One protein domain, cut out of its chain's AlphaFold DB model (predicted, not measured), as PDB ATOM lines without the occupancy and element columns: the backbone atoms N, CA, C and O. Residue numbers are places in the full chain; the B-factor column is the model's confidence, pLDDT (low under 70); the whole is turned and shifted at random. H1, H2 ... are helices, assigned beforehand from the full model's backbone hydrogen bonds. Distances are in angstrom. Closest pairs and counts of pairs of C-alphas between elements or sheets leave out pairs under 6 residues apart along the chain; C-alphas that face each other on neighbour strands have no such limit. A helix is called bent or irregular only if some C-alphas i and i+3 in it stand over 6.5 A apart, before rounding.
ATOM      1  N   TRP A   6     202.602 377.120 223.760       67.50
ATOM      2  CA  TRP A   6     203.612 377.873 223.027       67.50
ATOM      3  C   TRP A   6     203.886 377.324 221.621       67.50
ATOM      4  O   TRP A   6     204.047 378.127 220.709       67.50
ATOM      5  N   SER A   7     203.834 376.003 221.391       69.38
ATOM      6  CA  SER A   7     204.014 375.431 220.045       69.38
ATOM      7  C   SER A   7     202.887 375.851 219.097       69.38
ATOM      8  O   SER A   7     203.106 376.065 217.906       69.38
ATOM      9  N   SER A   8     201.675 376.027 219.635       77.12
ATOM     10  CA  SER A   8     200.536 376.579 218.898       77.12
ATOM     11  C   SER A   8     200.771 378.038 218.498       77.12
ATOM     12  O   SER A   8     200.531 378.396 217.350       77.12
ATOM     13  N   VAL A   9     201.257 378.876 219.423       82.38
ATOM     14  CA  VAL A   9     201.573 380.288 219.138       82.38
ATOM     15  C   VAL A   9     202.702 380.389 218.112       82.38
ATOM     16  O   VAL A   9     202.541 381.100 217.128       82.38
ATOM     17  N   TYR A  10     203.780 379.616 218.273       85.06
ATOM     18  CA  TYR A  10     204.873 379.537 217.299       85.06
ATOM     19  C   TYR A  10     204.363 379.174 215.903       85.06
ATOM     20  O   TYR A  10     204.641 379.882 214.943       85.06
ATOM     21  N   THR A  11     203.527 378.136 215.798       86.44
ATOM     22  CA  THR A  11     202.955 377.711 214.511       86.44
ATOM     23  C   THR A  11     202.106 378.813 213.870       86.44
ATOM     24  O   THR A  11     202.151 378.995 212.657       86.44
ATOM     25  N   ILE A  12     201.321 379.556 214.655       88.94
ATOM     26  CA  ILE A  12     200.493 380.659 214.142       88.94
ATOM     27  C   ILE A  12     201.372 381.806 213.632       88.94
ATOM     28  O   ILE A  12     201.142 382.304 212.532       88.94
ATOM     29  N   VAL A  13     202.384 382.197 214.407       89.25
ATOM     30  CA  VAL A  13     203.289 383.298 214.058       89.25
ATOM     31  C   VAL A  13     204.145 382.944 212.841       89.25
ATOM     32  O   VAL A  13     204.241 383.742 211.913       89.25
ATOM     33  N   GLN A  14     204.690 381.728 212.788       90.31
ATOM     34  CA  GLN A  14     205.440 381.236 211.631       90.31
ATOM     35  C   GLN A  14     204.588 381.283 210.361       90.31
ATOM     36  O   GLN A  14     205.007 381.830 209.346       90.31
ATOM     37  N   ARG A  15     203.347 380.784 210.438       90.56
ATOM     38  CA  ARG A  15     202.416 380.832 209.306       90.56
ATOM     39  C   ARG A  15     202.155 382.257 208.843       90.56
ATOM     40  O   ARG A  15     202.067 382.466 207.641       90.56
ATOM     41  N   TYR A  16     202.016 383.209 209.768       89.88
ATOM     42  CA  TYR A  16     201.866 384.617 209.415       89.88
ATOM     43  C   TYR A  16     203.079 385.129 208.624       89.88
ATOM     44  O   TYR A  16     202.902 385.716 207.562       89.88
ATOM     45  N   VAL A  17     204.302 384.858 209.092       89.56
ATOM     46  CA  VAL A  17     205.536 385.274 208.403       89.56
ATOM     47  C   VAL A  17     205.627 384.671 206.998       89.56
ATOM     48  O   VAL A  17     205.974 385.385 206.054       89.56
ATOM     49  N   ASP A  18     205.245 383.402 206.836       90.88
ATOM     50  CA  ASP A  18     205.241 382.722 205.536       90.88
ATOM     51  C   ASP A  18     204.241 383.372 204.562       90.88
ATOM     52  O   ASP A  18     204.563 383.606 203.393       90.88
ATOM     53  N   ILE A  19     203.032 383.704 205.037       89.06
ATOM     54  CA  ILE A  19     201.981 384.297 204.195       89.06
ATOM     55  C   ILE A  19     202.128 385.810 203.997       89.06
ATOM     56  O   ILE A  19     201.585 386.337 203.031       89.06
ATOM     57  N   ARG A  20     202.866 386.518 204.865       87.44
ATOM     58  CA  ARG A  20     203.059 387.981 204.826       87.44
ATOM     59  C   ARG A  20     203.505 388.471 203.452       87.44
ATOM     60  O   ARG A  20     203.003 389.475 202.954       87.44
ATOM     61  N   THR A  21     204.420 387.736 202.820       83.50
ATOM     62  CA  THR A  21     204.926 388.062 201.477       83.50
ATOM     63  C   THR A  21     203.839 387.981 200.405       83.50
ATOM     64  O   THR A  21     203.820 388.804 199.496       83.50
ATOM     65  N   PHE A  22     202.902 387.041 200.537       85.38
ATOM     66  CA  PHE A  22     201.759 386.896 199.637       85.38
ATOM     67  C   PHE A  22     200.676 387.931 199.920       85.38
ATOM     68  O   PHE A  22     200.086 388.456 198.983       85.38
ATOM     69  N   ILE A  23     200.452 388.269 201.195       82.12
ATOM     70  CA  ILE A  23     199.534 389.344 201.581       82.12
ATOM     71  C   ILE A  23     199.995 390.653 200.951       82.12
ATOM     72  O   ILE A  23     199.167 391.351 200.387       82.12
ATOM     73  N   ALA A  24     201.292 390.971 200.969       77.38
ATOM     74  CA  ALA A  24     201.834 392.197 200.372       77.38
ATOM     75  C   ALA A  24     201.614 392.325 198.849       77.38
ATOM     76  O   ALA A  24     201.742 393.420 198.316       77.38
ATOM     77  N   LEU A  25     201.283 391.235 198.146       83.25
ATOM     78  CA  LEU A  25     201.005 391.245 196.703       83.25
ATOM     79  C   LEU A  25     199.540 391.569 196.363       83.25
ATOM     80  O   LEU A  25     199.216 391.750 195.192       83.25
ATOM     81  N   ILE A  26     198.650 391.605 197.359       81.19
ATOM     82  CA  ILE A  26     197.216 391.867 197.179       81.19
ATOM     83  C   ILE A  26     196.975 393.372 197.376       81.19
ATOM     84  O   ILE A  26     196.726 393.812 198.490       81.19
ATOM     85  N   ASP A  27     197.142 394.183 196.331       67.62
ATOM     86  CA  ASP A  27     197.156 395.661 196.442       67.62
ATOM     87  C   ASP A  27     195.746 396.303 196.488       67.62
ATOM     88  O   ASP A  27     195.595 397.435 196.925       67.62
ATOM     89  N   ASP A  28     194.697 395.567 196.094       70.25
ATOM     90  CA  ASP A  28     193.358 396.121 195.809       70.25
ATOM     91  C   ASP A  28     192.238 395.608 196.748       70.25
ATOM     92  O   ASP A  28     191.106 395.389 196.310       70.25
ATOM     93  N   ASP A  29     192.522 395.380 198.033       78.12
ATOM     94  CA  ASP A  29     191.508 394.917 198.996       78.12
ATOM     95  C   ASP A  29     191.487 395.794 200.258       78.12
ATOM     96  O   ASP A  29     192.308 395.652 201.166       78.12
ATOM     97  N   ALA A  30     190.516 396.713 200.300       77.19
ATOM     98  CA  ALA A  30     190.343 397.673 201.388       77.19
ATOM     99  C   ALA A  30     190.015 397.008 202.738       77.19
ATOM    100  O   ALA A  30     190.352 397.567 203.782       77.19
ATOM    101  N   ASP A  31     189.399 395.820 202.729       79.38
ATOM    102  CA  ASP A  31     189.102 395.070 203.954       79.38
ATOM    103  C   ASP A  31     190.384 394.422 204.510       79.38
ATOM    104  O   ASP A  31     190.558 394.291 205.724       79.38
ATOM    105  N   LEU A  32     191.322 394.042 203.633       76.19
ATOM    106  CA  LEU A  32     192.635 393.534 204.036       76.19
ATOM    107  C   LEU A  32     193.579 394.638 204.517       76.19
ATOM    108  O   LEU A  32     194.385 394.376 205.410       76.19
ATOM    109  N   ASP A  33     193.477 395.854 203.980       77.62
ATOM    110  CA  ASP A  33     194.294 396.995 204.411       77.62
ATOM    111  C   ASP A  33     194.103 397.350 205.888       77.62
ATOM    112  O   ASP A  33     195.074 397.678 206.570       77.62
ATOM    113  N   GLU A  34     192.882 397.217 206.414       82.44
ATOM    114  CA  GLU A  34     192.598 397.431 207.839       82.44
ATOM    115  C   GLU A  34     193.193 396.323 208.730       82.44
ATOM    116  O   GLU A  34     193.508 396.551 209.900       82.44
ATOM    117  N   LEU A  35     193.386 395.122 208.178       80.19
ATOM    118  CA  LEU A  35     193.923 393.954 208.882       80.19
ATOM    119  C   LEU A  35     195.446 393.796 208.732       80.19
ATOM    120  O   LEU A  35     196.042 392.928 209.379       80.19
ATOM    121  N   ARG A  36     196.091 394.605 207.884       81.94
ATOM    122  CA  ARG A  36     197.543 394.586 207.688       81.94
ATOM    123  C   ARG A  36     198.247 395.148 208.916       81.94
ATOM    124  O   ARG A  36     198.026 396.283 209.330       81.94
ATOM    125  N   LEU A  37     199.160 394.352 209.461       85.25
ATOM    126  CA  LEU A  37     200.104 394.830 210.463       85.25
ATOM    127  C   LEU A  37     200.984 395.921 209.840       85.25
ATOM    128  O   LEU A  37     201.390 395.845 208.680       85.25
ATOM    129  N   SER A  38     201.277 396.951 210.622       85.81
ATOM    130  CA  SER A  38     202.229 397.982 210.231       85.81
ATOM    131  C   SER A  38     203.643 397.406 210.145       85.81
ATOM    132  O   SER A  38     203.991 396.444 210.828       85.81
ATOM    133  N   THR A  39     204.537 398.078 209.415       84.88
ATOM    134  CA  THR A  39     205.958 397.686 209.343       84.88
ATOM    135  C   THR A  39     206.628 397.593 210.720       84.88
ATOM    136  O   THR A  39     207.606 396.866 210.891       84.88
ATOM    137  N   ARG A  40     206.145 398.350 211.716       86.00
ATOM    138  CA  ARG A  40     206.643 398.247 213.092       86.00
ATOM    139  C   ARG A  40     206.198 396.938 213.733       86.00
ATOM    140  O   ARG A  40     207.026 396.252 214.317       86.00
ATOM    141  N   GLU A  41     204.920 396.608 213.616       88.00
ATOM    142  CA  GLU A  41     204.357 395.385 214.188       88.00
ATOM    143  C   GLU A  41     204.909 394.138 213.491       88.00
ATOM    144  O   GLU A  41     205.216 393.160 214.159       88.00
ATOM    145  N   ASP A  42     205.170 394.201 212.184       88.31
ATOM    146  CA  ASP A  42     205.883 393.152 211.451       88.31
ATOM    147  C   ASP A  42     207.261 392.844 212.046       88.31
ATOM    148  O   ASP A  42     207.634 391.682 212.214       88.31
ATOM    149  N   ARG A  43     208.020 393.883 212.417       87.69
ATOM    150  CA  ARG A  43     209.316 393.705 213.087       87.69
ATOM    151  C   ARG A  43     209.150 393.104 214.478       87.69
ATOM    152  O   ARG A  43     209.983 392.305 214.893       87.69
ATOM    153  N   GLU A  44     208.102 393.486 215.205       87.81
ATOM    154  CA  GLU A  44     207.786 392.889 216.509       87.81
ATOM    155  C   GLU A  44     207.419 391.407 216.370       87.81
ATOM    156  O   GLU A  44     207.836 390.598 217.198       87.81
ATOM    157  N   VAL A  45     206.712 391.037 215.300       88.94
ATOM    158  CA  VAL A  45     206.395 389.648 214.957       88.94
ATOM    159  C   VAL A  45     207.658 388.847 214.630       88.94
ATOM    160  O   VAL A  45     207.824 387.750 215.163       88.94
ATOM    161  N   ASP A  46     208.575 389.393 213.826       88.75
ATOM    162  CA  ASP A  46     209.852 388.733 213.514       88.75
ATOM    163  C   ASP A  46     210.709 388.535 214.785       88.75
ATOM    164  O   ASP A  46     211.280 387.464 215.006       88.75
ATOM    165  N   LEU A  47     210.752 389.538 215.676       88.06
ATOM    166  CA  LEU A  47     211.424 389.427 216.978       88.06
ATOM    167  C   LEU A  47     210.769 388.370 217.873       88.06
ATOM    168  O   LEU A  47     211.470 387.586 218.515       88.06
ATOM    169  N   LEU A  48     209.436 388.331 217.915       87.44
ATOM    170  CA  LEU A  48     208.688 387.334 218.675       87.44
ATOM    171  C   LEU A  48     208.965 385.921 218.156       87.44
ATOM    172  O   LEU A  48     209.175 385.013 218.958       87.44
ATOM    173  N   LEU A  49     208.999 385.731 216.835       88.44
ATOM    174  CA  LEU A  49     209.288 384.437 216.226       88.44
ATOM    175  C   LEU A  49     210.675 383.925 216.632       88.44
ATOM    176  O   LEU A  49     210.791 382.782 217.069       88.44
ATOM    177  N   ALA A  50     211.694 384.788 216.594       88.06
ATOM    178  CA  ALA A  50     213.048 384.440 217.033       88.06
ATOM    179  C   ALA A  50     213.108 384.056 218.527       88.06
ATOM    180  O   ALA A  50     213.813 383.123 218.916       88.06
ATOM    181  N   GLN A  51     212.346 384.741 219.388       86.50
ATOM    182  CA  GLN A  51     212.245 384.372 220.806       86.50
ATOM    183  C   GLN A  51     211.570 383.010 220.993       86.50
ATOM    184  O   GLN A  51     212.041 382.186 221.778       86.50
ATOM    185  N   LEU A  52     210.479 382.759 220.268       85.88
ATOM    186  CA  LEU A  52     209.766 381.486 220.320       85.88
ATOM    187  C   LEU A  52     210.627 380.327 219.811       85.88
ATOM    188  O   LEU A  52     210.579 379.259 220.410       85.88
ATOM    189  N   GLU A  53     211.452 380.544 218.787       87.62
ATOM    190  CA  GLU A  53     212.422 379.555 218.306       87.62
ATOM    191  C   GLU A  53     213.452 379.204 219.392       87.62
ATOM    192  O   GLU A  53     213.691 378.029 219.675       87.62
ATOM    193  N   ASN A  54     213.992 380.205 220.098       88.62
ATOM    194  CA  ASN A  54     214.892 379.960 221.227       88.62
ATOM    195  C   ASN A  54     214.214 379.116 222.318       88.62
ATOM    196  O   ASN A  54     214.796 378.131 222.784       88.62
ATOM    197  N   PHE A  55     212.974 379.443 222.697       85.25
ATOM    198  CA  PHE A  55     212.221 378.650 223.673       85.25
ATOM    199  C   PHE A  55     211.903 377.239 223.173       85.25
ATOM    200  O   PHE A  55     211.973 376.297 223.965       85.25
ATOM    201  N   ASP A  56     211.611 377.069 221.883       84.81
ATOM    202  CA  ASP A  56     211.367 375.756 221.290       84.81
ATOM    203  C   ASP A  56     212.593 374.852 221.468       84.81
ATOM    204  O   ASP A  56     212.473 373.768 222.046       84.81
ATOM    205  N   THR A  57     213.798 375.347 221.152       87.81
ATOM    206  CA  THR A  57     215.042 374.583 221.368       87.81
ATOM    207  C   THR A  57     215.241 374.167 222.830       87.81
ATOM    208  O   THR A  57     215.662 373.039 223.096       87.81
ATOM    209  N   VAL A  58     214.898 375.033 223.793       86.25
ATOM    210  CA  VAL A  58     214.963 374.721 225.232       86.25
ATOM    211  C   VAL A  58     213.970 373.620 225.574       86.25
ATOM    212  O   VAL A  58     214.342 372.635 226.209       86.25
ATOM    213  N   THR A  59     212.716 373.733 225.134       82.19
ATOM    214  CA  THR A  59     211.700 372.711 225.412       82.19
ATOM    215  C   THR A  59     212.030 371.361 224.784       82.19
ATOM    216  O   THR A  59     211.857 370.334 225.438       82.19
ATOM    217  N   LEU A  60     212.581 371.345 223.568       82.69
ATOM    218  CA  LEU A  60     213.071 370.133 222.917       82.69
ATOM    219  C   LEU A  60     214.255 369.525 223.679       82.69
ATOM    220  O   LEU A  60     214.324 368.307 223.839       82.69
ATOM    221  N   ALA A  61     215.168 370.351 224.199       85.12
ATOM    222  CA  ALA A  61     216.273 369.882 225.032       85.12
ATOM    223  C   ALA A  61     215.775 369.256 226.347       85.12
ATOM    224  O   ALA A  61     216.235 368.178 226.719       85.12
ATOM    225  N   LEU A  62     214.785 369.871 227.006       82.88
ATOM    226  CA  LEU A  62     214.151 369.339 228.222       82.88
ATOM    227  C   LEU A  62     213.431 368.002 227.992       82.88
ATOM    228  O   LEU A  62     213.278 367.215 228.925       82.88
ATOM    229  N   GLN A  63     212.994 367.734 226.760       78.94
ATOM    230  CA  GLN A  63     212.346 366.476 226.388       78.94
ATOM    231  C   GLN A  63     213.330 365.314 226.160       78.94
ATOM    232  O   GLN A  63     212.886 364.177 225.976       78.94
ATOM    233  N   ARG A  64     214.648 365.555 226.171       78.38
ATOM    234  CA  ARG A  64     215.665 364.503 226.007       78.38
ATOM    235  C   ARG A  64     215.755 363.629 227.265       78.38
ATOM    236  O   ARG A  64     215.705 364.125 228.385       78.38
ATOM    237  N   ASP A  65     215.964 362.325 227.082       72.31
ATOM    238  CA  ASP A  65     216.041 361.355 228.194       72.31
ATOM    239  C   ASP A  65     217.349 361.432 228.988       72.31
ATOM    240  O   ASP A  65     217.429 360.970 230.122       72.31
ATOM    241  N   THR A  66     218.383 362.022 228.393       76.62
ATOM    242  CA  THR A  66     219.717 362.168 228.989       76.62
ATOM    243  C   THR A  66     219.879 363.467 229.775       76.62
ATOM    244  O   THR A  66     220.993 363.799 230.174       76.62
ATOM    245  N   MET A  67     218.811 364.251 229.930       81.31
ATOM    246  CA  MET A  67     218.867 365.553 230.586       81.31
ATOM    247  C   MET A  67     219.027 365.369 232.097       81.31
ATOM    248  O   MET A  67     218.295 364.582 232.682       81.31
ATOM    249  N   SER A  68     219.942 366.082 232.757       84.19
ATOM    250  CA  SER A  68     220.028 366.076 234.227       84.19
ATOM    251  C   SER A  68     219.310 367.284 234.836       84.19
ATOM    252  O   SER A  68     219.150 368.312 234.179       84.19
ATOM    253  N   LEU A  69     218.901 367.218 236.109       81.50
ATOM    254  CA  LEU A  69     218.360 368.386 236.821       81.50
ATOM    255  C   LEU A  69     219.365 369.543 236.889       81.50
ATOM    256  O   LEU A  69     218.954 370.702 236.946       81.50
ATOM    257  N   TYR A  70     220.666 369.239 236.850       82.56
ATOM    258  CA  TYR A  70     221.702 370.253 236.696       82.56
ATOM    259  C   TYR A  70     221.567 370.971 235.347       82.56
ATOM    260  O   TYR A  70     221.418 372.188 235.331       82.56
ATOM    261  N   ASP A  71     221.512 370.242 234.230       84.38
ATOM    262  CA  ASP A  71     221.365 370.840 232.893       84.38
ATOM    263  C   ASP A  71     220.054 371.628 232.753       84.38
ATOM    264  O   ASP A  71     220.029 372.709 232.167       84.38
ATOM    265  N   VAL A  72     218.960 371.114 233.328       85.56
ATOM    266  CA  VAL A  72     217.667 371.811 233.359       85.56
ATOM    267  C   VAL A  72     217.808 373.169 234.031       85.56
ATOM    268  O   VAL A  72     217.317 374.173 233.521       85.56
ATOM    269  N   ARG A  73     218.514 373.211 235.161       84.25
ATOM    270  CA  ARG A  73     218.763 374.450 235.882       84.25
ATOM    271  C   ARG A  73     219.568 375.441 235.051       84.25
ATOM    272  O   ARG A  73     219.182 376.599 234.985       84.25
ATOM    273  N   ILE A  74     220.634 374.984 234.396       84.00
ATOM    274  CA  ILE A  74     221.454 375.833 233.524       84.00
ATOM    275  C   ILE A  74     220.599 376.465 232.424       84.00
ATOM    276  O   ILE A  74     220.708 377.667 232.181       84.00
ATOM    277  N   LEU A  75     219.717 375.685 231.791       87.00
ATOM    278  CA  LEU A  75     218.796 376.213 230.785       87.00
ATOM    279  C   LEU A  75     217.859 377.275 231.368       87.00
ATOM    280  O   LEU A  75     217.729 378.344 230.778       87.00
ATOM    281  N   PHE A  76     217.235 377.013 232.520       85.31
ATOM    282  CA  PHE A  76     216.328 377.979 233.148       85.31
ATOM    283  C   PHE A  76     217.044 379.245 233.621       85.31
ATOM    284  O   PHE A  76     216.542 380.336 233.372       85.31
ATOM    285  N   ASP A  77     218.213 379.127 234.251       83.38
ATOM    286  CA  ASP A  77     219.002 380.274 234.707       83.38
ATOM    287  C   ASP A  77     219.448 381.130 233.510       83.38
ATOM    288  O   ASP A  77     219.306 382.348 233.547       83.38
ATOM    289  N   THR A  78     219.881 380.498 232.410       85.81
ATOM    290  CA  THR A  78     220.245 381.215 231.176       85.81
ATOM    291  C   THR A  78     219.033 381.903 230.548       85.81
ATOM    292  O   THR A  78     219.132 383.039 230.103       85.81
ATOM    293  N   VAL A  79     217.866 381.253 230.533       85.88
ATOM    294  CA  VAL A  79     216.618 381.872 230.059       85.88
ATOM    295  C   VAL A  79     216.207 383.056 230.938       85.88
ATOM    296  O   VAL A  79     215.775 384.069 230.404       85.88
ATOM    297  N   MET A  80     216.339 382.963 232.261       82.88
ATOM    298  CA  MET A  80     216.021 384.079 233.161       82.88
ATOM    299  C   MET A  80     217.011 385.243 233.025       82.88
ATOM    300  O   MET A  80     216.613 386.391 233.218       82.88
ATOM    301  N   GLU A  81     218.272 384.958 232.695       83.25
ATOM    302  CA  GLU A  81     219.303 385.964 232.421       83.25
ATOM    303  C   GLU A  81     219.064 386.671 231.079       83.25
ATOM    304  O   GLU A  81     219.019 387.900 231.036       83.25
ATOM    305  N   ASP A  82     218.862 385.907 230.003       82.75
ATOM    306  CA  ASP A  82     218.692 386.439 228.645       82.75
ATOM    307  C   ASP A  82     217.274 387.027 228.426       82.75
ATOM    308  O   ASP A  82     217.086 387.907 227.585       82.75
ATOM    309  N   TYR A  83     216.272 386.594 229.204       81.06
ATOM    310  CA  TYR A  83     214.888 387.085 229.162       81.06
ATOM    311  C   TYR A  83     214.390 387.471 230.565       81.06
ATOM    312  O   TYR A  83     213.542 386.781 231.139       81.06
ATOM    313  N   PRO A  84     214.830 388.610 231.124       73.44
ATOM    314  CA  PRO A  84     214.412 389.046 232.458       73.44
ATOM    315  C   PRO A  84     212.893 389.284 232.559       73.44
ATOM    316  O   PRO A  84     212.302 389.116 233.629       73.44
ATOM    317  N   GLN A  85     212.217 389.589 231.440       67.44
ATOM    318  CA  GLN A  85     210.750 389.631 231.387       67.44
ATOM    319  C   GLN A  85     210.082 388.278 231.695       67.44
ATOM    320  O   GLN A  85     208.948 388.261 232.165       67.44
ATOM    321  N   ALA A  86     210.763 387.149 231.479       59.00
ATOM    322  CA  ALA A  86     210.242 385.823 231.808       59.00
ATOM    323  C   ALA A  86     210.266 385.546 233.323       59.00
ATOM    324  O   ALA A  86     209.453 384.762 233.810       59.00
ATOM    325  N   ALA A  87     211.148 386.216 234.076       56.75
ATOM    326  CA  ALA A  87     211.224 386.103 235.535       56.75
ATOM    327  C   ALA A  87     210.112 386.896 236.252       56.75
ATOM    328  O   ALA A  87     209.720 386.560 237.370       56.75
ATOM    329  N   THR A  88     209.575 387.932 235.602       53.59
ATOM    330  CA  THR A  88     208.587 388.851 236.180       53.59
ATOM    331  C   THR A  88     207.181 388.498 235.686       53.59
ATOM    332  O   THR A  88     206.609 389.214 234.881       53.59
ATOM    333  N   THR A  89     206.619 387.379 236.154       42.34
ATOM    334  CA  THR A  89     205.190 387.008 236.016       42.34
ATOM    335  C   THR A  89     204.625 386.970 234.581       42.34
ATOM    336  O   THR A  89     204.207 387.987 234.044       42.34
ATOM    337  N   CYS A  90     204.491 385.761 234.014       48.41
ATOM    338  CA  CYS A  90     203.526 385.363 232.967       48.41
ATOM    339  C   CYS A  90     202.899 386.498 232.125       48.41
ATOM    340  O   CYS A  90     201.706 386.782 232.224       48.41
ATOM    341  N   GLY A  91     203.694 387.108 231.253       44.59
ATOM    342  CA  GLY A  91     203.234 388.077 230.269       44.59
ATOM    343  C   GLY A  91     204.408 388.468 229.393       44.59
ATOM    344  O   GLY A  91     205.172 389.359 229.746       44.59
ATOM    345  N   LEU A  92     204.598 387.750 228.285       45.16
ATOM    346  CA  LEU A  92     205.714 387.972 227.373       45.16
ATOM    347  C   LEU A  92     205.605 389.391 226.785       45.16
ATOM    348  O   LEU A  92     204.808 389.638 225.884       45.16
ATOM    349  N   ARG A  93     206.375 390.344 227.316       43.62
ATOM    350  CA  ARG A  93     206.654 391.618 226.645       43.62
ATOM    351  C   ARG A  93     207.958 391.462 225.876       43.62
ATOM    352  O   ARG A  93     208.976 391.091 226.455       43.62
ATOM    353  N   VAL A  94     207.905 391.716 224.572       46.91
ATOM    354  CA  VAL A  94     209.037 391.576 223.651       46.91
ATOM    355  C   VAL A  94     210.061 392.672 223.962       46.91
ATOM    356  O   VAL A  94     209.813 393.846 223.703       46.91
ATOM    357  N   ALA A  95     211.197 392.306 224.558       48.06
ATOM    358  CA  ALA A  95     212.378 393.167 224.606       48.06
ATOM    359  C   ALA A  95     213.236 392.960 223.339       48.06
ATOM    360  O   ALA A  95     213.170 391.876 222.748       48.06
ATOM    361  N   PRO A  96     214.039 393.956 222.917       41.78
ATOM    362  CA  PRO A  96     214.940 393.813 221.779       41.78
ATOM    363  C   PRO A  96     215.919 392.661 222.016       41.78
ATOM    364  O   PRO A  96     216.624 392.634 223.024       41.78
ATOM    365  N   LEU A  97     215.939 391.701 221.093       45.75
ATOM    366  CA  LEU A  97     216.908 390.613 221.094       45.75
ATOM    367  C   LEU A  97     218.263 391.200 220.677       45.75
ATOM    368  O   LEU A  97     218.507 391.419 219.492       45.75
ATOM    369  N   GLU A  98     219.136 391.488 221.642       41.53
ATOM    370  CA  GLU A  98     220.552 391.735 221.356       41.53
ATOM    371  C   GLU A  98     221.120 390.438 220.766       41.53
ATOM    372  O   GLU A  98     221.231 389.410 221.441       41.53
ATOM    373  N   ALA A  99     221.382 390.465 219.461       41.81
ATOM    374  CA  ALA A  99     221.829 389.319 218.691       41.81
ATOM    375  C   ALA A  99     223.241 388.909 219.129       41.81
ATOM    376  O   ALA A  99     224.244 389.349 218.566       41.81
ATOM    377  N   ALA A 100     223.325 388.039 220.135       46.56
ATOM    378  CA  ALA A 100     224.535 387.282 220.402       46.56
ATOM    379  C   ALA A 100     224.865 386.477 219.137       46.56
ATOM    380  O   ALA A 100     224.076 385.640 218.700       46.56
ATOM    381  N   VAL A 101     226.008 386.798 218.531       44.78
ATOM    382  CA  VAL A 101     226.499 386.250 217.263       44.78
ATOM    383  C   VAL A 101     226.452 384.720 217.308       44.78
ATOM    384  O   VAL A 101     227.253 384.081 217.989       44.78
ATOM    385  N   ALA A 102     225.467 384.146 216.619       43.94
ATOM    386  CA  ALA A 102     225.243 382.712 216.551       43.94
ATOM    387  C   ALA A 102     226.181 382.082 215.515       43.94
ATOM    388  O   ALA A 102     226.191 382.475 214.346       43.94
ATOM    389  N   ASP A 103     226.947 381.079 215.940       45.59
ATOM    390  CA  ASP A 103     227.510 380.097 215.019       45.59
ATOM    391  C   ASP A 103     226.342 379.297 214.417       45.59
ATOM    392  O   ASP A 103     225.471 378.824 215.148       45.59
ATOM    393  N   LYS A 104     226.274 379.181 213.084       58.59
ATOM    394  CA  LYS A 104     225.072 378.729 212.342       58.59
ATOM    395  C   LYS A 104     224.618 377.288 212.639       58.59
ATOM    396  O   LYS A 104     223.598 376.862 212.107       58.59
ATOM    397  N   HIS A 105     225.357 376.540 213.456       62.91
ATOM    398  CA  HIS A 105     225.078 375.142 213.778       62.91
ATOM    399  C   HIS A 105     224.665 374.881 215.231       62.91
ATOM    400  O   HIS A 105     224.284 373.752 215.531       62.91
ATOM    401  N   GLU A 106     224.728 375.869 216.127       80.06
ATOM    402  CA  GLU A 106     224.449 375.650 217.549       80.06
ATOM    403  C   GLU A 106     223.100 376.239 217.971       80.06
ATOM    404  O   GLU A 106     222.844 377.434 217.818       80.06
ATOM    405  N   THR A 107     222.238 375.396 218.544       86.62
ATOM    406  CA  THR A 107     220.939 375.841 219.067       86.62
ATOM    407  C   THR A 107     221.107 376.698 220.324       86.62
ATOM    408  O   THR A 107     222.094 376.581 221.055       86.62
ATOM    409  N   TYR A 108     220.114 377.539 220.634       88.31
ATOM    410  CA  TYR A 108     220.125 378.354 221.855       88.31
ATOM    411  C   TYR A 108     220.339 377.501 223.116       88.31
ATOM    412  O   TYR A 108     221.164 377.848 223.962       88.31
ATOM    413  N   ALA A 109     219.653 376.358 223.219       85.56
ATOM    414  CA  ALA A 109     219.802 375.441 224.347       85.56
ATOM    415  C   ALA A 109     221.225 374.867 224.473       85.56
ATOM    416  O   ALA A 109     221.766 374.775 225.575       85.56
ATOM    417  N   GLU A 110     221.864 374.508 223.360       87.12
ATOM    418  CA  GLU A 110     223.241 373.999 223.361       87.12
ATOM    419  C   GLU A 110     224.239 375.083 223.774       87.12
ATOM    420  O   GLU A 110     225.066 374.851 224.663       87.12
ATOM    421  N   ARG A 111     224.079 376.300 223.238       87.50
ATOM    422  CA  ARG A 111     224.887 377.463 223.623       87.50
ATOM    423  C   ARG A 111     224.749 377.773 225.113       87.50
ATOM    424  O   ARG A 111     225.756 378.021 225.778       87.50
ATOM    425  N   ALA A 112     223.530 377.730 225.652       86.94
ATOM    426  CA  ALA A 112     223.259 377.932 227.074       86.94
ATOM    427  C   ALA A 112     223.996 376.901 227.949       86.94
ATOM    428  O   ALA A 112     224.673 377.263 228.913       86.94
ATOM    429  N   LEU A 113     223.953 375.620 227.565       85.25
ATOM    430  CA  LEU A 113     224.663 374.549 228.271       85.25
ATOM    431  C   LEU A 113     226.190 374.692 228.181       85.25
ATOM    432  O   LEU A 113     226.890 374.383 229.147       85.25
ATOM    433  N   LYS A 114     226.738 375.179 227.059       84.81
ATOM    434  CA  LYS A 114     228.183 375.437 226.927       84.81
ATOM    435  C   LYS A 114     228.650 376.652 227.726       84.81
ATOM    436  O   LYS A 114     229.715 376.580 228.338       84.81
ATOM    437  N   ARG A 115     227.863 377.736 227.760       77.31
ATOM    438  CA  ARG A 115     228.190 378.994 228.461       77.31
ATOM    439  C   ARG A 115     228.576 378.748 229.919       77.31
ATOM    440  O   ARG A 115     229.585 379.275 230.376       77.31
ATOM    441  N   GLN A 116     227.826 377.905 230.630       64.94
ATOM    442  CA  GLN A 116     228.094 377.627 232.044       64.94
ATOM    443  C   GLN A 116     229.060 376.465 232.309       64.94
ATOM    444  O   GLN A 116     229.588 376.379 233.411       64.94
ATOM    445  N   ARG A 117     229.404 375.621 231.325       61.50
ATOM    446  CA  ARG A 117     230.487 374.626 231.507       61.50
ATOM    447  C   ARG A 117     231.852 375.274 231.765       61.50
ATOM    448  O   ARG A 117     232.723 374.634 232.346       61.50
ATOM    449  N   HIS A 118     232.025 376.528 231.350       52.41
ATOM    450  CA  HIS A 118     233.237 377.314 231.578       52.41
ATOM    451  C   HIS A 118     233.204 378.170 232.850       52.41
ATOM    452  O   HIS A 118     234.250 378.681 233.248       52.41
ATOM    453  N   VAL A 119     232.046 378.312 233.503       51.47
ATOM    454  CA  VAL A 119     231.905 379.061 234.755       51.47
ATOM    455  C   VAL A 119     231.790 378.040 235.887       51.47
ATOM    456  O   VAL A 119     230.770 377.357 235.980       51.47
TER     457      VAL A 119
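What this domain is: This is residues 6 to 119 of the 188 residues of an uncharacterized protein of Aphanomyces astaci (UniProt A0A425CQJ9). Long helix H3 is the spine of a rod, with H1 folded on it towards one end, beyond which residues 25 to 31 stick out, and H4 and H6 crossed at the other. Here are 114 residues with six named helices, H1 to H6, and no named strand. The class is all helix, packing mostly crossed; the whole is loose, radius of gyration of the C-alphas 17.2 A, spans 56 by 27 by 26 A.

Where its parts are: Find C-alpha 6 at (203.612, 377.873, 223.027), where H1, residues 6 to 23, begins; it is only just irregular, C-alphas 18 and 21 being 6.7 A apart. Then come H2, 30 to 35; H3, 39 to 62, 35.0 A long; H4, 69 to 82; H5, 84 to 87; H6, 108 to 117, ending at (230.487, 374.626, 231.507).

How they stand to each other: H3 touches H1 with residues 45 to 56 alone, closest C-alphas Leu 52 and Tyr 10, 6.1 A. H6 touches H4, closest C-alphas Ala 112 and Leu 75, 6.1 A. In H2, 0 of 2 O i to N i+4 and 1 of 3 O i to N i+3 pairs are within hydrogen-bond range.

The domain as a whole: The printed part has no cut; the link H5 to H6 is long, and pLDDT is under 70 at residues 85 to 105, among others.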